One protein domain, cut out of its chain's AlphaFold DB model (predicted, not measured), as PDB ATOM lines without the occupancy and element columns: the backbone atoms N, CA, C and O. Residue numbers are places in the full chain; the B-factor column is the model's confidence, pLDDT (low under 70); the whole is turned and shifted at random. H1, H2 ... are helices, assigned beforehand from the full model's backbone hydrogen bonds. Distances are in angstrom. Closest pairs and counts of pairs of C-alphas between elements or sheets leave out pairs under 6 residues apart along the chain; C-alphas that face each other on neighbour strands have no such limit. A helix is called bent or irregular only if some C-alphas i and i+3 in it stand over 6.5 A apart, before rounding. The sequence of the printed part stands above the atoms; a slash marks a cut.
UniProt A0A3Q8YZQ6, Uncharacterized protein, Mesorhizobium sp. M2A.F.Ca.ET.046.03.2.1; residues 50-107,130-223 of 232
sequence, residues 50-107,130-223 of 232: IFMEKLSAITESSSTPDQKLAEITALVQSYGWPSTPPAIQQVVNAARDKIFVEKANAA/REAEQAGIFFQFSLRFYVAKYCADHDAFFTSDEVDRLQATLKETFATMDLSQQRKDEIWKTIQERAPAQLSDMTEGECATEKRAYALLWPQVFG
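AT A GLANCE: This is residues 50 to 107 and 130 to 223 of the 232 residues of an uncharacterized protein of Mesorhizobium sp. M2A.F.Ca.ET.046.03.2.1 (UniProt A0A3Q8YZQ6). What shape is this? Two helical lobes meet loosely: an up-and-down bundle of H1, H2 and H3, and a larger lobe where H5, H6 and H7 pack round long H4, with short H8 against H5 and H7. What makes it up? The printed part has 152 residues with eight named helices, H1 to H8 in order, and no named strand; its class is all helix. It is compact, with a radius of gyration of the C-alphas of 17.0 A and spans of 50 by 38 by 29 A.

HOW THE PARTS SIT: How does the bundle run? H1, residues 50 to 60, and H2, residues 65 to 78, touch as a hairpin, closest C-alphas Ile 58 and Lys 68, 5.8 A. H2 and H3, residues 86 to 107, form another, closest Pro 65 and Ile 99, 5.7 A. What surrounds the hub? H4, residues 130 to 153, makes a hairpin with H5, residues 160 to 175, at 10 degrees, closest C-alphas Lys 149 and Val 163, 6.0 A. It touches H6, residues 181 to 199, at a steep tilt of 44 degrees, closest Phe 139 and Ile 187, 6.2 A, and, with residues 148 to 151 alone, H7, residues 204 to 217, closest Cys 151 and Cys 207, 5.9 A. H8, residues 219 to 222, touches residues 162 to 169 of H5, closest Arg 165 and Val 221, 5.9 A, and residues 211 to 215 of H7, closest Ala 215 and Phe 222, 4.8 A. Do the lobes touch? H3 and H4 are close but not clearly touching, closest Ala 87 and Gln 140, 8.0 A. Are the backbones helical? Every O i to N i+4 pair is within hydrogen-bond range in H1 to H5, but 13 of 15 in H6 and 8 of 10 in H7; H8 is too short for one.

IN THESE COORDINATES: Where does it start and end? C-alpha 50 of H1 is at (-38.876, -29.169, 54.141) and C-alpha 222 of H8 at (-60.181, -27.788, 48.694). How long are the helices? H3 measures 31.0 A, H4 34.2 A and H6 26.1 A from first to last C-alpha. H6 is irregular, but only just: C-alphas 193 and 196 are 7.0 A apart.

THE WHOLE: Is there a cut? Residues 108 to 129 are not printed, and C-alphas 107 and 130 are 27.4 A apart. Where is confidence low? Mean pLDDT of the printed part is 75.3, and 39 residues are under 70, among them 77 to 91, 130 to 137 and 215 to 223. Are links long? Of the links that are printed whole, none is long.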
ATOM      1  N   ILE A  50     -40.241 -28.644  54.203       58.00
ATOM      2  CA  ILE A  50     -38.876 -29.169  54.141       58.00
ATOM      3  C   ILE A  50     -37.988 -28.391  53.155       58.00
ATOM      4  O   ILE A  50     -36.805 -28.191  53.406       58.00
ATOM      5  N   PHE A  51     -38.516 -27.970  52.003       70.62
ATOM      6  CA  PHE A  51     -37.767 -27.121  51.073       70.62
ATOM      7  C   PHE A  51     -37.561 -25.725  51.662       70.62
ATOM      8  O   PHE A  51     -36.457 -25.208  51.541       70.62
ATOM      9  N   MET A  52     -38.578 -25.118  52.286       67.38
ATOM     10  CA  MET A  52     -38.420 -23.796  52.913       67.38
ATOM     11  C   MET A  52     -37.427 -23.840  54.063       67.38
ATOM     12  O   MET A  52     -36.559 -22.983  54.131       67.38
ATOM     13  N   GLU A  53     -37.505 -24.867  54.904       71.56
ATOM     14  CA  GLU A  53     -36.566 -25.103  55.997       71.56
ATOM     15  C   GLU A  53     -35.133 -25.229  55.466       71.56
ATOM     16  O   GLU A  53     -34.233 -24.530  55.925       71.56
ATOM     17  N   LYS A  54     -34.921 -26.034  54.417       73.50
ATOM     18  CA  LYS A  54     -33.606 -26.160  53.769       73.50
ATOM     19  C   LYS A  54     -33.150 -24.858  53.112       73.50
ATOM     20  O   LYS A  54     -31.972 -24.529  53.189       73.50
ATOM     21  N   LEU A  55     -34.052 -24.119  52.469       79.56
ATOM     22  CA  LEU A  55     -33.741 -22.838  51.836       79.56
ATOM     23  C   LEU A  55     -33.352 -21.782  52.883       79.56
ATOM     24  O   LEU A  55     -32.379 -21.056  52.671       79.56
ATOM     25  N   SER A  56     -34.065 -21.725  54.013       75.19
ATOM     26  CA  SER A  56     -33.745 -20.837  55.138       75.19
ATOM     27  C   SER A  56     -32.412 -21.220  55.759       75.19
ATOM     28  O   SER A  56     -31.530 -20.375  55.852       75.19
ATOM     29  N   ALA A  57     -32.203 -22.511  56.043       79.88
ATOM     30  CA  ALA A  57     -30.952 -23.013  56.604       79.88
ATOM     31  C   ALA A  57     -29.736 -22.670  55.727       79.88
ATOM     32  O   ALA A  57     -28.693 -22.289  56.249       79.88
ATOM     33  N   ILE A  58     -29.867 -22.740  54.396       85.62
ATOM     34  CA  ILE A  58     -28.808 -22.306  53.474       85.62
ATOM     35  C   ILE A  58     -28.599 -20.788  53.559       85.62
ATOM     36  O   ILE A  58     -27.462 -20.321  53.631       85.62
ATOM     37  N   THR A  59     -29.682 -20.008  53.566       82.06
ATOM     38  CA  THR A  59     -29.628 -18.536  53.578       82.06
ATOM     39  C   THR A  59     -29.009 -17.995  54.875       82.06
ATOM     40  O   THR A  59     -28.201 -17.066  54.834       82.06
ATOM     41  N   GLU A  60     -29.332 -18.616  56.008       81.81
ATOM     42  CA  GLU A  60     -28.866 -18.268  57.358       81.81
ATOM     43  C   GLU A  60     -27.525 -18.918  57.729       81.81
ATOM     44  O   GLU A  60     -26.932 -18.583  58.754       81.81
ATOM     45  N   SER A  61     -27.016 -19.837  56.903       84.62
ATOM     46  CA  SER A  61     -25.740 -20.500  57.163       84.62
ATOM     47  C   SER A  61     -24.572 -19.507  57.229       84.62
ATOM     48  O   SER A  61     -24.567 -18.451  56.592       84.62
ATOM     49  N   SER A  62     -23.511 -19.891  57.941       84.12
ATOM     50  CA  SER A  62     -22.246 -19.147  57.976       84.12
ATOM     51  C   SER A  62     -21.387 -19.336  56.714       84.12
ATOM     52  O   SER A  62     -20.209 -18.971  56.710       84.12
ATOM     53  N   SER A  63     -21.926 -19.975  55.671       86.12
ATOM     54  CA  SER A  63     -21.241 -20.193  54.396       86.12
ATOM     55  C   SER A  63     -21.044 -18.877  53.640       86.12
ATOM     56  O   SER A  63     -21.754 -17.898  53.854       86.12
ATOM     57  N   THR A  64     -20.083 -18.842  52.714       86.38
ATOM     58  CA  THR A  64     -19.875 -17.648  51.876       86.38
ATOM     59  C   THR A  64     -21.069 -17.409  50.938       86.38
ATOM     60  O   THR A  64     -21.718 -18.380  50.538       86.38
ATOM     61  N   PRO A  65     -21.348 -16.161  50.509       82.00
ATOM     62  CA  PRO A  65     -22.460 -15.871  49.600       82.00
ATOM     63  C   PRO A  65     -22.465 -16.731  48.326       82.00
ATOM     64  O   PRO A  65     -23.503 -17.250  47.922       82.00
ATOM     65  N   ASP A  66     -21.297 -16.962  47.721       80.06
ATOM     66  CA  ASP A  66     -21.173 -17.813  46.530       80.06
ATOM     67  C   ASP A  66     -21.523 -19.281  46.808       80.06
ATOM     68  O   ASP A  66     -22.116 -19.965  45.972       80.06
ATOM     69  N   GLN A  67     -21.207 -19.754  48.008       82.31
ATOM     70  CA  GLN A  67     -21.486 -21.113  48.450       82.31
ATOM     71  C   GLN A  67     -22.977 -21.297  48.769       82.31
ATOM     72  O   GLN A  67     -23.574 -22.268  48.307       82.31
ATOM     73  N   LYS A  68     -23.618 -20.299  49.395       84.06
ATOM     74  CA  LYS A  68     -25.081 -20.256  49.566       84.06
ATOM     75  C   LYS A  68     -25.806 -20.304  48.213       84.06
ATOM     76  O   LYS A  68     -26.734 -21.088  48.032       84.06
ATOM     77  N   LEU A  69     -25.367 -19.525  47.217       81.81
ATOM     78  CA  LEU A  69     -25.972 -19.527  45.871       81.81
ATOM     79  C   LEU A  69     -25.858 -20.892  45.166       81.81
ATOM     80  O   LEU A  69     -26.797 -21.323  44.480       81.81
ATOM     81  N   ALA A  70     -24.724 -21.579  45.332       81.00
ATOM     82  CA  ALA A  70     -24.517 -22.925  44.806       81.00
ATOM     83  C   ALA A  70     -25.427 -23.953  45.501       81.00
ATOM     84  O   ALA A  70     -26.070 -24.756  44.823       81.00
ATOM     85  N   GLU A  71     -25.551 -23.881  46.826       81.56
ATOM     86  CA  GLU A  71     -26.417 -24.756  47.625       81.56
ATOM     87  C   GLU A  71     -27.903 -24.557  47.302       81.56
ATOM     88  O   GLU A  71     -28.618 -25.539  47.119       81.56
ATOM     89  N   ILE A  72     -28.365 -23.314  47.111       82.62
ATOM     90  CA  ILE A  72     -29.733 -23.034  46.639       82.62
ATOM     91  C   ILE A  72     -29.973 -23.674  45.268       82.62
ATOM     92  O   ILE A  72     -31.030 -24.247  45.010       82.62
ATOM     93  N   THR A  73     -28.993 -23.595  44.368       78.38
ATOM     94  CA  THR A  73     -29.106 -24.182  43.026       78.38
ATOM     95  C   THR A  73     -29.166 -25.709  43.084       78.38
ATOM     96  O   THR A  73     -30.007 -26.308  42.411       78.38
ATOM     97  N   ALA A  74     -28.343 -26.336  43.927       77.19
ATOM     98  CA  ALA A  74     -28.377 -27.775  44.172       77.19
ATOM     99  C   ALA A  74     -29.693 -28.219  44.834       77.19
ATOM    100  O   ALA A  74     -30.265 -29.237  44.441       77.19
ATOM    101  N   LEU A  75     -30.216 -27.429  45.780       77.75
ATOM    102  CA  LEU A  75     -31.511 -27.672  46.409       77.75
ATOM    103  C   LEU A  75     -32.616 -27.689  45.352       77.75
ATOM    104  O   LEU A  75     -33.337 -28.675  45.268       77.75
ATOM    105  N   VAL A  76     -32.705 -26.674  44.488       75.19
ATOM    106  CA  VAL A  76     -33.706 -26.624  43.405       75.19
ATOM    107  C   VAL A  76     -33.578 -27.818  42.451       75.19
ATOM    108  O   VAL A  76     -34.582 -28.442  42.114       75.19
ATOM    109  N   GLN A  77     -32.357 -28.185  42.053       68.00
ATOM    110  CA  GLN A  77     -32.118 -29.326  41.160       68.00
ATOM    111  C   GLN A  77     -32.495 -30.675  41.790       68.00
ATOM    112  O   GLN A  77     -32.965 -31.566  41.084       68.00
ATOM    113  N   SER A  78     -32.340 -30.829  43.111       65.44
ATOM    114  CA  SER A  78     -32.639 -32.083  43.819       65.44
ATOM    115  C   SER A  78     -34.117 -32.491  43.772       65.44
ATOM    116  O   SER A  78     -34.433 -33.670  43.920       65.44
ATOM    117  N   TYR A  79     -35.021 -31.539  43.513       61.31
ATOM    118  CA  TYR A  79     -36.460 -31.792  43.408       61.31
ATOM    119  C   TYR A  79     -36.897 -32.230  42.001       61.31
ATOM    120  O   TYR A  79     -38.050 -32.618  41.820       61.31
ATOM    121  N   GLY A  80     -35.990 -32.227  41.015       46.31
ATOM    122  CA  GLY A  80     -36.194 -32.889  39.722       46.31
ATOM    123  C   GLY A  80     -37.336 -32.332  38.867       46.31
ATOM    124  O   GLY A  80     -37.881 -33.060  38.037       46.31
ATOM    125  N   TRP A  81     -37.729 -31.071  39.064       55.41
ATOM    126  CA  TRP A  81     -38.796 -30.466  38.270       55.41
ATOM    127  C   TRP A  81     -38.371 -30.273  36.803       55.41
ATOM    128  O   TRP A  81     -37.254 -29.811  36.557       55.41
ATOM    129  N   PRO A  82     -39.249 -30.571  35.820       39.00
ATOM    130  CA  PRO A  82     -38.967 -30.307  34.404       39.00
ATOM    131  C   PRO A  82     -38.823 -28.800  34.117       39.00
ATOM    132  O   PRO A  82     -38.042 -28.408  33.254       39.00
ATOM    133  N   SER A  83     -39.530 -27.966  34.885       46.53
ATOM    134  CA  SER A  83     -39.364 -26.517  35.013       46.53
ATOM    135  C   SER A  83     -39.675 -26.123  36.461       46.53
ATOM    136  O   SER A  83     -40.576 -26.692  37.080       46.53
ATOM    137  N   THR A  84     -38.916 -25.190  37.043       54.94
ATOM    138  CA  THR A  84     -39.151 -24.751  38.427       54.94
ATOM    139  C   THR A  84     -40.539 -24.105  38.535       54.94
ATOM    140  O   THR A  84     -40.795 -23.141  37.809       54.94
ATOM    141  N   PRO A  85     -41.423 -24.569  39.438       55.53
ATOM    142  CA  PRO A  85     -42.750 -23.983  39.585       55.53
ATOM    143  C   PRO A  85     -42.665 -22.487  39.926       55.53
ATOM    144  O   PRO A  85     -41.802 -22.111  40.729       55.53
ATOM    145  N   PRO A  86     -43.554 -21.622  39.400       53.38
ATOM    146  CA  PRO A  86     -43.466 -20.172  39.589       53.38
ATOM    147  C   PRO A  86     -43.382 -19.731  41.057       53.38
ATOM    148  O   PRO A  86     -42.589 -18.854  41.391       53.38
ATOM    149  N   ALA A  87     -44.126 -20.381  41.958       55.00
ATOM    150  CA  ALA A  87     -44.071 -20.095  43.393       55.00
ATOM    151  C   ALA A  87     -42.703 -20.432  44.018       55.00
ATOM    152  O   ALA A  87     -42.176 -19.662  44.821       55.00
ATOM    153  N   ILE A  88     -42.087 -21.545  43.602       59.94
ATOM    154  CA  ILE A  88     -40.735 -21.907  44.040       59.94
ATOM    155  C   ILE A  88     -39.710 -20.933  43.459       59.94
ATOM    156  O   ILE A  88     -38.807 -20.476  44.155       59.94
ATOM    157  N   GLN A  89     -39.871 -20.579  42.185       66.44
ATOM    158  CA  GLN A  89     -38.992 -19.643  41.501       66.44
ATOM    159  C   GLN A  89     -38.987 -18.281  42.207       66.44
ATOM    160  O   GLN A  89     -37.929 -17.671  42.339       66.44
ATOM    161  N   GLN A  90     -40.135 -17.826  42.714       60.97
ATOM    162  CA  GLN A  90     -40.233 -16.577  43.468       60.97
ATOM    163  C   GLN A  90     -39.489 -16.620  44.804       60.97
ATOM    164  O   GLN A  90     -38.701 -15.713  45.066       60.97
ATOM    165  N   VAL A  91     -39.676 -17.660  45.627       66.56
ATOM    166  CA  VAL A  91     -38.963 -17.754  46.919       66.56
ATOM    167  C   VAL A  91     -37.461 -17.964  46.733       66.56
ATOM    168  O   VAL A  91     -36.657 -17.389  47.463       66.56
ATOM    169  N   VAL A  92     -37.064 -18.713  45.701       75.69
ATOM    170  CA  VAL A  92     -35.657 -18.914  45.333       75.69
ATOM    171  C   VAL A  92     -35.029 -17.608  44.860       75.69
ATOM    172  O   VAL A  92     -33.910 -17.295  45.259       75.69
ATOM    173  N   ASN A  93     -35.726 -16.832  44.027       73.69
ATOM    174  CA  ASN A  93     -35.226 -15.539  43.566       73.69
ATOM    175  C   ASN A  93     -35.101 -14.550  44.732       73.69
ATOM    176  O   ASN A  93     -34.057 -13.926  44.869       73.69
ATOM    177  N   ALA A  94     -36.093 -14.482  45.624       71.88
ATOM    178  CA  ALA A  94     -36.026 -13.629  46.810       71.88
ATOM    179  C   ALA A  94     -34.860 -14.006  47.746       71.88
ATOM    180  O   ALA A  94     -34.159 -13.126  48.247       71.88
ATOM    181  N   ALA A  95     -34.613 -15.304  47.959       74.19
ATOM    182  CA  ALA A  95     -33.467 -15.776  48.738       74.19
ATOM    183  C   ALA A  95     -32.130 -15.417  48.065       74.19
ATOM    184  O   ALA A  95     -31.208 -14.932  48.720       74.19
ATOM    185  N   ARG A  96     -32.033 -15.589  46.741       78.00
ATOM    186  CA  ARG A  96     -30.849 -15.197  45.964       78.00
ATOM    187  C   ARG A  96     -30.597 -13.694  46.023       78.00
ATOM    188  O   ARG A  96     -29.453 -13.303  46.217       78.00
ATOM    189  N   ASP A  97     -31.633 -12.869  45.912       77.50
ATOM    190  CA  ASP A  97     -31.516 -11.409  45.983       77.50
ATOM    191  C   ASP A  97     -30.961 -10.958  47.340       77.50
ATOM    192  O   ASP A  97     -30.050 -10.131  47.380       77.50
ATOM    193  N   LYS A  98     -31.417 -11.561  48.450       76.25
ATOM    194  CA  LYS A  98     -30.836 -11.311  49.783       76.25
ATOM    195  C   LYS A  98     -29.337 -11.631  49.825       76.25
ATOM    196  O   LYS A  98     -28.555 -10.828  50.326       76.25
ATOM    197  N   ILE A  99     -28.926 -12.763  49.252       80.38
ATOM    198  CA  ILE A  99     -27.516 -13.179  49.215       80.38
ATOM    199  C   ILE A  99     -26.684 -12.282  48.285       80.38
ATOM    200  O   ILE A  99     -25.525 -11.990  48.578       80.38
ATOM    201  N   PHE A 100     -27.251 -11.793  47.179       77.12
ATOM    202  CA  PHE A 100     -26.574 -10.826  46.312       77.12
ATOM    203  C   PHE A 100     -26.349  -9.482  47.012       77.12
ATOM    204  O   PHE A 100     -25.285  -8.889  46.839       77.12
ATOM    205  N   VAL A 101     -27.298  -9.032  47.836       77.94
ATOM    206  CA  VAL A 101     -27.127  -7.845  48.687       77.94
ATOM    207  C   VAL A 101     -26.056  -8.086  49.756       77.94
ATOM    208  O   VAL A 101     -25.187  -7.239  49.934       77.94
ATOM    209  N   GLU A 102     -26.043  -9.253  50.409       78.38
ATOM    210  CA  GLU A 102     -24.976  -9.644  51.347       78.38
ATOM    211  C   GLU A 102     -23.598  -9.619  50.665       78.38
ATOM    212  O   GLU A 102     -22.645  -9.053  51.197       78.38
ATOM    213  N   LYS A 103     -23.504 -10.157  49.444       78.94
ATOM    214  CA  LYS A 103     -22.280 -10.146  48.635       78.94
ATOM    215  C   LYS A 103     -21.834  -8.728  48.258       78.94
ATOM    216  O   LYS A 103     -20.636  -8.457  48.267       78.94
ATOM    217  N   ALA A 104     -22.770  -7.837  47.932       74.06
ATOM    218  CA  ALA A 104     -22.478  -6.436  47.629       74.06
ATOM    219  C   ALA A 104     -21.987  -5.680  48.876       74.06
ATOM    220  O   ALA A 104     -20.949  -5.028  48.826       74.06
ATOM    221  N   ASN A 105     -22.654  -5.861  50.018       71.38
ATOM    222  CA  ASN A 105     -22.266  -5.245  51.288       71.38
ATOM    223  C   ASN A 105     -20.923  -5.783  51.812       71.38
ATOM    224  O   ASN A 105     -20.131  -5.034  52.376       71.38
ATOM    225  N   ALA A 106     -20.629  -7.070  51.595       63.88
ATOM    226  CA  ALA A 106     -19.332  -7.660  51.921       63.88
ATOM    227  C   ALA A 106     -18.196  -7.104  51.042       63.88
ATOM    228  O   ALA A 106     -17.058  -7.031  51.499       63.88
ATOM    229  N   ALA A 107     -18.496  -6.676  49.811       58.34
ATOM    230  CA  ALA A 107     -17.538  -5.999  48.937       58.34
ATOM    231  C   ALA A 107     -17.331  -4.515  49.307       58.34
ATOM    232  O   ALA A 107     -16.267  -3.965  49.033       58.34
ATOM    233  N   ARG A 130     -41.005  -6.955  60.426       58.62
ATOM    234  CA  ARG A 130     -42.339  -7.563  60.581       58.62
ATOM    235  C   ARG A 130     -43.319  -7.095  59.503       58.62
ATOM    236  O   ARG A 130     -44.092  -7.890  58.976       58.62
ATOM    237  N   GLU A 131     -43.289  -5.811  59.145       66.06
ATOM    238  CA  GLU A 131     -44.112  -5.292  58.046       66.06
ATOM    239  C   GLU A 131     -43.686  -5.885  56.693       66.06
ATOM    240  O   GLU A 131     -44.537  -6.262  55.885       66.06
ATOM    241  N   ALA A 132     -42.377  -6.021  56.447       60.53
ATOM    242  CA  ALA A 132     -41.853  -6.640  55.229       60.53
ATOM    243  C   ALA A 132     -42.212  -8.132  55.131       60.53
ATOM    244  O   ALA A 132     -42.561  -8.612  54.050       60.53
ATOM    245  N   GLU A 133     -42.177  -8.854  56.249       60.91
ATOM    246  CA  GLU A 133     -42.603 -10.250  56.342       60.91
ATOM    247  C   GLU A 133     -44.097 -10.398  56.030       60.91
ATOM    248  O   GLU A 133     -44.472 -11.142  55.120       60.91
ATOM    249  N   GLN A 134     -44.954  -9.619  56.698       62.75
ATOM    250  CA  GLN A 134     -46.391  -9.623  56.424       62.75
ATOM    251  C   GLN A 134     -46.690  -9.223  54.971       62.75
ATOM    252  O   GLN A 134     -47.575  -9.811  54.347       62.75
ATOM    253  N   ALA A 135     -45.942  -8.272  54.395       63.69
ATOM    254  CA  ALA A 135     -46.051  -7.897  52.980       63.69
ATOM    255  C   ALA A 135     -45.717  -9.070  52.050       63.69
ATOM    256  O   ALA A 135     -46.414  -9.284  51.055       63.69
ATOM    257  N   GLY A 136     -44.691  -9.853  52.387       60.47
ATOM    258  CA  GLY A 136     -44.334 -11.077  51.676       60.47
ATOM    259  C   GLY A 136     -45.442 -12.130  51.734       60.47
ATOM    260  O   GLY A 136     -45.833 -12.668  50.696       60.47
ATOM    261  N   ILE A 137     -46.003 -12.369  52.922       67.56
ATOM    262  CA  ILE A 137     -47.125 -13.298  53.126       67.56
ATOM    263  C   ILE A 137     -48.344 -12.832  52.318       67.56
ATOM    264  O   ILE A 137     -48.899 -13.598  51.529       67.56
ATOM    265  N   PHE A 138     -48.728 -11.559  52.436       70.31
ATOM    266  CA  PHE A 138     -49.850 -10.994  51.690       70.31
ATOM    267  C   PHE A 138     -49.663 -11.148  50.174       70.31
ATOM    268  O   PHE A 138     -50.596 -11.566  49.485       70.31
ATOM    269  N   PHE A 139     -48.461 -10.873  49.650       74.19
ATOM    270  CA  PHE A 139     -48.139 -11.054  48.232       74.19
ATOM    271  C   PHE A 139     -48.319 -12.512  47.789       74.19
ATOM    272  O   PHE A 139     -49.024 -12.773  46.814       74.19
ATOM    273  N   GLN A 140     -47.722 -13.467  48.510       66.62
ATOM    274  CA  GLN A 140     -47.751 -14.887  48.146       66.62
ATOM    275  C   GLN A 140     -49.177 -15.448  48.124       66.62
ATOM    276  O   GLN A 140     -49.589 -16.097  47.162       66.62
ATOM    277  N   PHE A 141     -49.962 -15.160  49.160       75.06
ATOM    278  CA  PHE A 141     -51.333 -15.655  49.270       75.06
ATOM    279  C   PHE A 141     -52.264 -14.977  48.253       75.06
ATOM    280  O   PHE A 141     -53.096 -15.645  47.636       75.06
ATOM    281  N   SER A 142     -52.091 -13.673  48.017       77.50
ATOM    282  CA  SER A 142     -52.864 -12.939  47.007       77.50
ATOM    283  C   SER A 142     -52.553 -13.409  45.586       77.50
ATOM    284  O   SER A 142     -53.458 -13.506  44.758       77.50
ATOM    285  N   LEU A 143     -51.295 -13.757  45.294       79.56
ATOM    286  CA  LEU A 143     -50.924 -14.335  44.006       79.56
ATOM    287  C   LEU A 143     -51.557 -15.716  43.814       79.56
ATOM    288  O   LEU A 143     -52.077 -15.998  42.739       79.56
ATOM    289  N   ARG A 144     -51.578 -16.558  44.856       81.25
ATOM    290  CA  ARG A 144     -52.259 -17.861  44.800       81.25
ATOM    291  C   ARG A 144     -53.752 -17.711  44.519       81.25
ATOM    292  O   ARG A 144     -54.293 -18.385  43.650       81.25
ATOM    293  N   PHE A 145     -54.414 -16.770  45.188       85.69
ATOM    294  CA  PHE A 145     -55.799 -16.434  44.859       85.69
ATOM    295  C   PHE A 145     -55.966 -16.028  43.392       85.69
ATOM    296  O   PHE A 145     -56.877 -16.514  42.725       85.69
ATOM    297  N   TYR A 146     -55.071 -15.181  42.878       87.06
ATOM    298  CA  TYR A 146     -55.099 -14.764  41.479       87.06
ATOM    299  C   TYR A 146     -54.964 -15.956  40.521       87.06
ATOM    300  O   TYR A 146     -55.710 -16.040  39.552       87.06
ATOM    301  N   VAL A 147     -54.059 -16.897  40.801       87.06
ATOM    302  CA  VAL A 147     -53.859 -18.110  39.990       87.06
ATOM    303  C   VAL A 147     -55.082 -19.026  40.036       87.06
ATOM    304  O   VAL A 147     -55.552 -19.447  38.984       87.06
ATOM    305  N   ALA A 148     -55.650 -19.290  41.219       84.75
ATOM    306  CA  ALA A 148     -56.888 -20.067  41.331       84.75
ATOM    307  C   ALA A 148     -58.034 -19.417  40.550       84.75
ATOM    308  O   ALA A 148     -58.752 -20.105  39.827       84.75
ATOM    309  N   LYS A 149     -58.173 -18.089  40.655       90.06
ATOM    310  CA  LYS A 149     -59.156 -17.332  39.884       90.06
ATOM    311  C   LYS A 149     -58.898 -17.437  38.380       90.06
ATOM    312  O   LYS A 149     -59.834 -17.699  37.642       90.06
ATOM    313  N   TYR A 150     -57.653 -17.277  37.934       90.06
ATOM    314  CA  TYR A 150     -57.280 -17.413  36.527       90.06
ATOM    315  C   TYR A 150     -57.631 -18.800  35.983       90.06
ATOM    316  O   TYR A 150     -58.311 -18.898  34.966       90.06
ATOM    317  N   CYS A 151     -57.229 -19.863  36.684       87.88
ATOM    318  CA  CYS A 151     -57.532 -21.236  36.295       87.88
ATOM    319  C   CYS A 151     -59.049 -21.506  36.279       87.88
ATOM    320  O   CYS A 151     -59.536 -22.124  35.339       87.88
ATOM    321  N   ALA A 152     -59.809 -20.998  37.257       91.56
ATOM    322  CA  ALA A 152     -61.270 -21.114  37.269       91.56
ATOM    323  C   ALA A 152     -61.938 -20.340  36.119       91.56
ATOM    324  O   ALA A 152     -62.832 -20.872  35.471       91.56
ATOM    325  N   ASP A 153     -61.481 -19.116  35.828       89.75
ATOM    326  CA  ASP A 153     -61.988 -18.281  34.727       89.75
ATOM    327  C   ASP A 153     -61.694 -18.909  33.338       89.75
ATOM    328  O   ASP A 153     -62.298 -18.509  32.344       89.75
ATOM    329  N   HIS A 154     -60.783 -19.890  33.268       86.81
ATOM    330  CA  HIS A 154     -60.448 -20.679  32.071       86.81
ATOM    331  C   HIS A 154     -60.996 -22.118  32.133       86.81
ATOM    332  O   HIS A 154     -60.517 -22.990  31.407       86.81
ATOM    333  N   ASP A 155     -61.973 -22.380  33.010       81.62
ATOM    334  CA  ASP A 155     -62.624 -23.685  33.206       81.62
ATOM    335  C   ASP A 155     -61.648 -24.840  33.544       81.62
ATOM    336  O   ASP A 155     -61.931 -26.014  33.295       81.62
ATOM    337  N   ALA A 156     -60.494 -24.529  34.146       82.44
ATOM    338  CA  ALA A 156     -59.420 -25.478  34.427       82.44
ATOM    339  C   ALA A 156     -59.271 -25.759  35.931       82.44
ATOM    340  O   ALA A 156     -58.758 -24.939  36.691       82.44
ATOM    341  N   PHE A 157     -59.629 -26.980  36.346       84.50
ATOM    342  CA  PHE A 157     -59.440 -27.588  37.678       84.50
ATOM    343  C   PHE A 157     -60.082 -26.901  38.888       84.50
ATOM    344  O   PHE A 157     -60.568 -27.615  39.765       84.50
ATOM    345  N   PHE A 158     -60.085 -25.576  38.975       86.94
ATOM    346  CA  PHE A 158     -60.699 -24.797  40.042       86.94
ATOM    347  C   PHE A 158     -62.154 -24.485  39.696       86.94
ATOM    348  O   PHE A 158     -62.478 -24.129  38.568       86.94
ATOM    349  N   THR A 159     -63.035 -24.606  40.681       87.00
ATOM    350  CA  THR A 159     -64.438 -24.189  40.566       87.00
ATOM    351  C   THR A 159     -64.625 -22.781  41.126       87.00
ATOM    352  O   THR A 159     -63.877 -22.360  42.010       87.00
ATOM    353  N   SER A 160     -65.656 -22.064  40.666       87.75
ATOM    354  CA  SER A 160     -66.006 -20.745  41.220       87.75
ATOM    355  C   SER A 160     -66.226 -20.808  42.736       87.75
ATOM    356  O   SER A 160     -65.689 -19.982  43.468       87.75
ATOM    357  N   ASP A 161     -66.924 -21.839  43.221       87.06
ATOM    358  CA  ASP A 161     -67.196 -22.019  44.650       87.06
ATOM    359  C   ASP A 161     -65.912 -22.197  45.476       87.06
ATOM    360  O   ASP A 161     -65.813 -21.715  46.604       87.06
ATOM    361  N   GLU A 162     -64.911 -22.900  44.940       87.25
ATOM    362  CA  GLU A 162     -63.605 -23.045  45.590       87.25
ATOM    363  C   GLU A 162     -62.841 -21.718  45.639       87.25
ATOM    364  O   GLU A 162     -62.211 -21.413  46.652       87.25
ATOM    365  N   VAL A 163     -62.917 -20.913  44.575       89.38
ATOM    366  CA  VAL A 163     -62.304 -19.576  44.532       89.38
ATOM    367  C   VAL A 163     -62.975 -18.636  45.534       89.38
ATOM    368  O   VAL A 163     -62.277 -17.907  46.239       89.38
ATOM    369  N   ASP A 164     -64.301 -18.684  45.659       88.88
ATOM    370  CA  ASP A 164     -65.047 -17.868  46.621       88.88
ATOM    371  C   ASP A 164     -64.721 -18.256  48.069       88.88
ATOM    372  O   ASP A 164     -64.460 -17.386  48.908       88.88
ATOM    373  N   ARG A 165     -64.650 -19.561  48.365       85.25
ATOM    374  CA  ARG A 165     -64.209 -20.051  49.681       85.25
ATOM    375  C   ARG A 165     -62.768 -19.646  49.981       85.25
ATOM    376  O   ARG A 165     -62.500 -19.166  51.081       85.25
ATOM    377  N   LEU A 166     -61.861 -19.766  49.008       84.69
ATOM    378  CA  LEU A 166     -60.484 -19.294  49.156       84.69
ATOM    379  C   LEU A 166     -60.457 -17.792  49.462       84.69
ATOM    380  O   LEU A 166     -59.764 -17.367  50.383       84.69
ATOM    381  N   GLN A 167     -61.244 -16.984  48.747       88.00
ATOM    382  CA  GLN A 167     -61.322 -15.546  48.997       88.00
ATOM    383  C   GLN A 167     -61.771 -15.236  50.430       88.00
ATOM    384  O   GLN A 167     -61.204 -14.346  51.066       88.00
ATOM    385  N   ALA A 168     -62.784 -15.945  50.935       81.88
ATOM    386  CA  ALA A 168     -63.278 -15.768  52.297       81.88
ATOM    387  C   ALA A 168     -62.191 -16.099  53.334       81.88
ATOM    388  O   ALA A 168     -61.881 -15.261  54.179       81.88
ATOM    389  N   THR A 169     -61.534 -17.256  53.200       79.06
ATOM    390  CA  THR A 169     -60.433 -17.669  54.087       79.06
ATOM    391  C   THR A 169     -59.274 -16.667  54.084       79.06
ATOM    392  O   THR A 169     -58.716 -16.333  55.132       79.06
ATOM    393  N   LEU A 170     -58.915 -16.135  52.915       79.38
ATOM    394  CA  LEU A 170     -57.849 -15.140  52.804       79.38
ATOM    395  C   LEU A 170     -58.232 -13.796  53.415       79.38
ATOM    396  O   LEU A 170     -57.402 -13.177  54.071       79.38
ATOM    397  N   LYS A 171     -59.483 -13.349  53.251       80.06
ATOM    398  CA  LYS A 171     -59.973 -12.121  53.896       80.06
ATOM    399  C   LYS A 171     -59.860 -12.205  55.416       80.06
ATOM    400  O   LYS A 171     -59.422 -11.236  56.028       80.06
ATOM    401  N   GLU A 172     -60.199 -13.349  56.007       74.31
ATOM    402  CA  GLU A 172     -60.035 -13.584  57.447       74.31
ATOM    403  C   GLU A 172     -58.560 -13.528  57.860       74.31
ATOM    404  O   GLU A 172     -58.209 -12.828  58.807       74.31
ATOM    405  N   THR A 173     -57.682 -14.175  57.089       69.06
ATOM    406  CA  THR A 173     -56.232 -14.179  57.347       69.06
ATOM    407  C   THR A 173     -55.623 -12.778  57.211       69.06
ATOM    408  O   THR A 173     -54.756 -12.385  57.980       69.06
ATOM    409  N   PHE A 174     -56.073 -11.979  56.245       78.12
ATOM    410  CA  PHE A 174     -55.546 -10.633  56.019       78.12
ATOM    411  C   PHE A 174     -56.106  -9.592  56.988       78.12
ATOM    412  O   PHE A 174     -55.510  -8.520  57.126       78.12
ATOM    413  N   ALA A 175     -57.233  -9.875  57.645       74.94
ATOM    414  CA  ALA A 175     -57.806  -9.003  58.665       74.94
ATOM    415  C   ALA A 175     -56.957  -8.964  59.947       74.94
ATOM    416  O   ALA A 175     -57.022  -7.978  60.676       74.94
ATOM    417  N   THR A 176     -56.144  -9.993  60.203       74.25
ATOM    418  CA  THR A 176     -55.260 -10.071  61.378       74.25
ATOM    419  C   THR A 176     -53.865  -9.486  61.135       74.25
ATOM    420  O   THR A 176     -53.079  -9.381  62.071       74.25
ATOM    421  N   MET A 177     -53.544  -9.092  59.896       74.00
ATOM    422  CA  MET A 177     -52.250  -8.501  59.543       74.00
ATOM    423  C   MET A 177     -52.184  -7.013  59.904       74.00
ATOM    424  O   MET A 177     -53.104  -6.257  59.585       74.00
ATOM    425  N   ASP A 178     -51.029  -6.582  60.413       76.75
ATOM    426  CA  ASP A 178     -50.712  -5.191  60.777       76.75
ATOM    427  C   ASP A 178     -50.377  -4.305  59.552       76.75
ATOM    428  O   ASP A 178     -50.083  -3.117  59.674       76.75
ATOM    429  N   LEU A 179     -50.452  -4.869  58.343       76.69
ATOM    430  CA  LEU A 179     -50.302  -4.166  57.070       76.69
ATOM    431  C   LEU A 179     -51.399  -3.122  56.835       76.69
ATOM    432  O   LEU A 179     -52.595  -3.435  56.844       76.69
ATOM    433  N   SER A 180     -50.981  -1.911  56.462       83.69
ATOM    434  CA  SER A 180     -51.903  -0.866  56.014       83.69
ATOM    435  C   SER A 180     -52.667  -1.274  54.746       83.69
ATOM    436  O   SER A 180     -52.154  -1.989  53.882       83.69
ATOM    437  N   GLN A 181     -53.896  -0.768  54.600       85.75
ATOM    438  CA  GLN A 181     -54.701  -1.027  53.403       85.75
ATOM    439  C   GLN A 181     -54.017  -0.507  52.132       85.75
ATOM    440  O   GLN A 181     -53.984  -1.214  51.133       85.75
ATOM    441  N   GLN A 182     -53.385   0.673  52.197       83.81
ATOM    442  CA  GLN A 182     -52.617   1.222  51.077       83.81
ATOM    443  C   GLN A 182     -51.546   0.235  50.596       83.81
ATOM    444  O   GLN A 182     -51.395   0.018  49.396       83.81
ATOM    445  N   ARG A 183     -50.822  -0.404  51.525       79.38
ATOM    446  CA  ARG A 183     -49.773  -1.358  51.168       79.38
ATOM    447  C   ARG A 183     -50.336  -2.639  50.553       79.38
ATOM    448  O   ARG A 183     -49.775  -3.145  49.582       79.38
ATOM    449  N   LYS A 184     -51.462  -3.135  51.077       82.06
ATOM    450  CA  LYS A 184     -52.210  -4.264  50.494       82.06
ATOM    451  C   LYS A 184     -52.653  -3.943  49.059       82.06
ATOM    452  O   LYS A 184     -52.457  -4.762  48.163       82.06
ATOM    453  N   ASP A 185     -53.156  -2.734  48.822       86.38
ATOM    454  CA  ASP A 185     -53.608  -2.283  47.502       86.38
ATOM    455  C   ASP A 185     -52.443  -2.146  46.501       86.38
ATOM    456  O   ASP A 185     -52.564  -2.564  45.348       86.38
ATOM    457  N   GLU A 186     -51.288  -1.621  46.928       75.81
ATOM    458  CA  GLU A 186     -50.069  -1.537  46.103       75.81
ATOM    459  C   GLU A 186     -49.565  -2.921  45.668       75.81
ATOM    460  O   GLU A 186     -49.209  -3.137  44.502       75.81
ATOM    461  N   ILE A 187     -49.555  -3.873  46.602       77.00
ATOM    462  CA  ILE A 187     -49.177  -5.259  46.328       77.00
ATOM    463  C   ILE A 187     -50.175  -5.898  45.358       77.00
ATOM    464  O   ILE A 187     -49.765  -6.497  44.363       77.00
ATOM    465  N   TRP A 188     -51.477  -5.734  45.605       86.56
ATOM    466  CA  TRP A 188     -52.516  -6.272  44.734       86.56
ATOM    467  C   TRP A 188     -52.409  -5.723  43.309       86.56
ATOM    468  O   TRP A 188     -52.417  -6.492  42.348       86.56
ATOM    469  N   LYS A 189     -52.201  -4.412  43.164       78.94
ATOM    470  CA  LYS A 189     -51.962  -3.778  41.864       78.94
ATOM    471  C   LYS A 189     -50.750  -4.384  41.152       78.94
ATOM    472  O   LYS A 189     -50.835  -4.706  39.971       78.94
ATOM    473  N   THR A 190     -49.650  -4.604  41.873       76.38
ATOM    474  CA  THR A 190     -48.441  -5.234  41.313       76.38
ATOM    475  C   THR A 190     -48.728  -6.641  40.779       76.38
ATOM    476  O   THR A 190     -48.228  -7.017  39.717       76.38
ATOM    477  N   ILE A 191     -49.549  -7.419  41.490       74.06
ATOM    478  CA  ILE A 191     -49.982  -8.750  41.047       74.06
ATOM    479  C   ILE A 191     -50.827  -8.633  39.777       74.06
ATOM    480  O   ILE A 191     -50.527  -9.307  38.795       74.06
ATOM    481  N   GLN A 192     -51.825  -7.745  39.753       81.56
ATOM    482  CA  GLN A 192     -52.690  -7.543  38.584       81.56
ATOM    483  C   GLN A 192     -51.917  -7.109  37.330       81.56
ATOM    484  O   GLN A 192     -52.286  -7.487  36.223       81.56
ATOM    485  N   GLU A 193     -50.838  -6.340  37.490       77.81
ATOM    486  CA  GLU A 193     -49.999  -5.892  36.374       77.81
ATOM    487  C   GLU A 193     -49.080  -6.996  35.831       77.81
ATOM    488  O   GLU A 193     -48.811  -7.037  34.631       77.81
ATOM    489  N   ARG A 194     -48.577  -7.890  36.693       76.44
ATOM    490  CA  ARG A 194     -47.533  -8.865  36.321       76.44
ATOM    491  C   ARG A 194     -48.056 -10.273  36.071       76.44
ATOM    492  O   ARG A 194     -47.551 -10.951  35.178       76.44
ATOM    493  N   ALA A 195     -49.035 -10.721  36.850       73.12
ATOM    494  CA  ALA A 195     -49.538 -12.088  36.795       73.12
ATOM    495  C   ALA A 195     -50.112 -12.478  35.419       73.12
ATOM    496  O   ALA A 195     -49.780 -13.569  34.966       73.12
ATOM    497  N   PRO A 196     -50.870 -11.629  34.687       78.06
ATOM    498  CA  PRO A 196     -51.396 -12.011  33.372       78.06
ATOM    499  C   PRO A 196     -50.320 -12.493  32.392       78.06
ATOM    500  O   PRO A 196     -50.508 -13.498  31.719       78.06
ATOM    501  N   ALA A 197     -49.176 -11.804  32.342       69.19
ATOM    502  CA  ALA A 197     -48.075 -12.165  31.449       69.19
ATOM    503  C   ALA A 197     -47.328 -13.430  31.900       69.19
ATOM    504  O   ALA A 197     -46.721 -14.104  31.080       69.19
ATOM    505  N   GLN A 198     -47.344 -13.749  33.197       71.62
ATOM    506  CA  GLN A 198     -46.718 -14.968  33.723       71.62
ATOM    507  C   GLN A 198     -47.607 -16.201  33.551       71.62
ATOM    508  O   GLN A 198     -47.098 -17.313  33.470       71.62
ATOM    509  N   LEU A 199     -48.925 -16.001  33.522       76.75
ATOM    510  CA  LEU A 199     -49.913 -17.073  33.438       76.75
ATOM    511  C   LEU A 199     -50.418 -17.309  32.009       76.75
ATOM    512  O   LEU A 199     -51.147 -18.269  31.789       76.75
ATOM    513  N   SER A 200     -50.027 -16.475  31.039       76.19
ATOM    514  CA  SER A 200     -50.515 -16.568  29.656       76.19
ATOM    515  C   SER A 200     -50.237 -17.919  28.999       76.19
ATOM    516  O   SER A 200     -51.043 -18.373  28.194       76.19
ATOM    517  N   ASP A 201     -49.127 -18.564  29.369       76.56
ATOM    518  CA  ASP A 201     -48.719 -19.875  28.849       76.56
ATOM    519  C   ASP A 201     -49.038 -21.021  29.824       76.56
ATOM    520  O   ASP A 201     -48.622 -22.160  29.606       76.56
ATOM    521  N   MET A 202     -49.766 -20.730  30.907       79.62
ATOM    522  CA  MET A 202     -50.117 -21.724  31.910       79.62
ATOM    523  C   MET A 202     -51.082 -22.752  31.324       79.62
ATOM    524  O   MET A 202     -52.153 -22.433  30.806       79.62
ATOM    525  N   THR A 203     -50.694 -24.012  31.430       82.38
ATOM    526  CA  THR A 203     -51.431 -25.158  30.916       82.38
ATOM    527  C   THR A 203     -52.461 -25.666  31.919       82.38
ATOM    528  O   THR A 203     -52.340 -25.503  33.136       82.38
ATOM    529  N   GLU A 204     -53.455 -26.391  31.410       76.94
ATOM    530  CA  GLU A 204     -54.434 -27.101  32.233       76.94
ATOM    531  C   GLU A 204     -53.737 -28.031  33.258       76.94
ATOM    532  O   GLU A 204     -54.065 -28.013  34.444       76.94
ATOM    533  N   GLY A 205     -52.690 -28.764  32.857       73.94
ATOM    534  CA  GLY A 205     -51.911 -29.620  33.767       73.94
ATOM    535  C   GLY A 205     -51.195 -28.863  34.897       73.94
ATOM    536  O   GLY A 205     -51.069 -29.380  36.014       73.94
ATOM    537  N   GLU A 206     -50.767 -27.626  34.649       77.81
ATOM    538  CA  GLU A 206     -50.203 -26.752  35.680       77.81
ATOM    539  C   GLU A 206     -51.290 -26.265  36.644       77.81
ATOM    540  O   GLU A 206     -51.077 -26.315  37.856       77.81
ATOM    541  N   CYS A 207     -52.492 -25.937  36.158       80.00
ATOM    542  CA  CYS A 207     -53.641 -25.635  37.024       80.00
ATOM    543  C   CYS A 207     -54.009 -26.828  37.929       80.00
ATOM    544  O   CYS A 207     -54.300 -26.646  39.112       80.00
ATOM    545  N   ALA A 208     -53.920 -28.063  37.420       77.12
ATOM    546  CA  ALA A 208     -54.109 -29.279  38.222       77.12
ATOM    547  C   ALA A 208     -53.095 -29.383  39.368       77.12
ATOM    548  O   ALA A 208     -53.424 -29.778  40.491       77.12
ATOM    549  N   THR A 209     -51.840 -29.064  39.053       77.19
ATOM    550  CA  THR A 209     -50.716 -29.138  39.987       77.19
ATOM    551  C   THR A 209     -50.858 -28.081  41.076       77.19
ATOM    552  O   THR A 209     -50.738 -28.412  42.257       77.19
ATOM    553  N   GLU A 210     -51.223 -26.853  40.704       79.50
ATOM    554  CA  GLU A 210     -51.535 -25.783  41.654       79.50
ATOM    555  C   GLU A 210     -52.707 -26.174  42.561       79.50
ATOM    556  O   GLU A 210     -52.583 -26.088  43.780       79.50
ATOM    557  N   LYS A 211     -53.808 -26.720  42.024       77.12
ATOM    558  CA  LYS A 211     -54.948 -27.153  42.854       77.12
ATOM    559  C   LYS A 211     -54.555 -28.200  43.897       77.12
ATOM    560  O   LYS A 211     -54.975 -28.113  45.051       77.12
ATOM    561  N   ARG A 212     -53.714 -29.172  43.528       74.81
ATOM    562  CA  ARG A 212     -53.184 -30.158  44.486       74.81
ATOM    563  C   ARG A 212     -52.325 -29.501  45.561       74.81
ATOM    564  O   ARG A 212     -52.451 -29.865  46.725       74.81
ATOM    565  N   ALA A 213     -51.490 -28.534  45.187       71.00
ATOM    566  CA  ALA A 213     -50.724 -27.765  46.159       71.00
ATOM    567  C   ALA A 213     -51.654 -26.977  47.097       71.00
ATOM    568  O   ALA A 213     -51.401 -26.922  48.295       71.00
ATOM    569  N   TYR A 214     -52.763 -26.430  46.594       72.38
ATOM    570  CA  TYR A 214     -53.678 -25.598  47.383       72.38
ATOM    571  C   TYR A 214     -54.472 -26.433  48.377       72.38
ATOM    572  O   TYR A 214     -54.715 -25.973  49.486       72.38
ATOM    573  N   ALA A 215     -54.797 -27.679  48.034       69.19
ATOM    574  CA  ALA A 215     -55.431 -28.615  48.956       69.19
ATOM    575  C   ALA A 215     -54.579 -28.961  50.183       69.19
ATOM    576  O   ALA A 215     -55.136 -29.322  51.215       69.19
ATOM    577  N   LEU A 216     -53.254 -28.805  50.109       66.75
ATOM    578  CA  LEU A 216     -52.374 -28.952  51.272       66.75
ATOM    579  C   LEU A 216     -52.362 -27.701  52.161       66.75
ATOM    580  O   LEU A 216     -52.107 -27.808  53.354       66.75
ATOM    581  N   LEU A 217     -52.620 -26.526  51.583       62.72
ATOM    582  CA  LEU A 217     -52.539 -25.231  52.268       62.72
ATOM    583  C   LEU A 217     -53.868 -24.803  52.875       62.72
ATOM    584  O   LEU A 217     -53.914 -24.239  53.963       62.72
ATOM    585  N   TRP A 218     -54.946 -25.088  52.154       66.00
ATOM    586  CA  TRP A 218     -56.312 -24.818  52.566       66.00
ATOM    587  C   TRP A 218     -57.149 -26.091  52.429       66.00
ATOM    588  O   TRP A 218     -58.063 -26.147  51.596       66.00
ATOM    589  N   PRO A 219     -56.858 -27.140  53.221       67.94
ATOM    590  CA  PRO A 219     -57.645 -28.372  53.210       67.94
ATOM    591  C   PRO A 219     -59.126 -28.117  53.524       67.94
ATOM    592  O   PRO A 219     -59.992 -28.806  53.002       67.94
ATOM    593  N   GLN A 220     -59.446 -27.078  54.292       68.50
ATOM    594  CA  GLN A 220     -60.815 -26.633  54.556       68.50
ATOM    595  C   GLN A 220     -61.528 -26.040  53.326       68.50
ATOM    596  O   GLN A 220     -62.754 -25.994  53.288       68.50
ATOM    597  N   VAL A 221     -60.780 -25.579  52.317       69.19
ATOM    598  CA  VAL A 221     -61.329 -24.999  51.080       69.19
ATOM    599  C   VAL A 221     -61.432 -26.047  49.969       69.19
ATOM    600  O   VAL A 221     -62.437 -26.076  49.249       69.19
ATOM    601  N   PHE A 222     -60.397 -26.883  49.834       69.19
ATOM    602  CA  PHE A 222     -60.181 -27.788  48.694       69.19
ATOM    603  C   PHE A 222     -60.127 -29.276  49.064       69.19
ATOM    604  O   PHE A 222     -60.026 -30.126  48.178       69.19
ATOM    605  N   GLY A 223     -60.144 -29.611  50.352       62.00
ATOM    606  CA  GLY A 223     -60.342 -30.984  50.793       62.00
ATOM    607  C   GLY A 223     -61.744 -31.470  50.423       62.00
ATOM    608  O   GLY A 223     -62.615 -30.665  50.079       62.00
TER     609      GLY A 223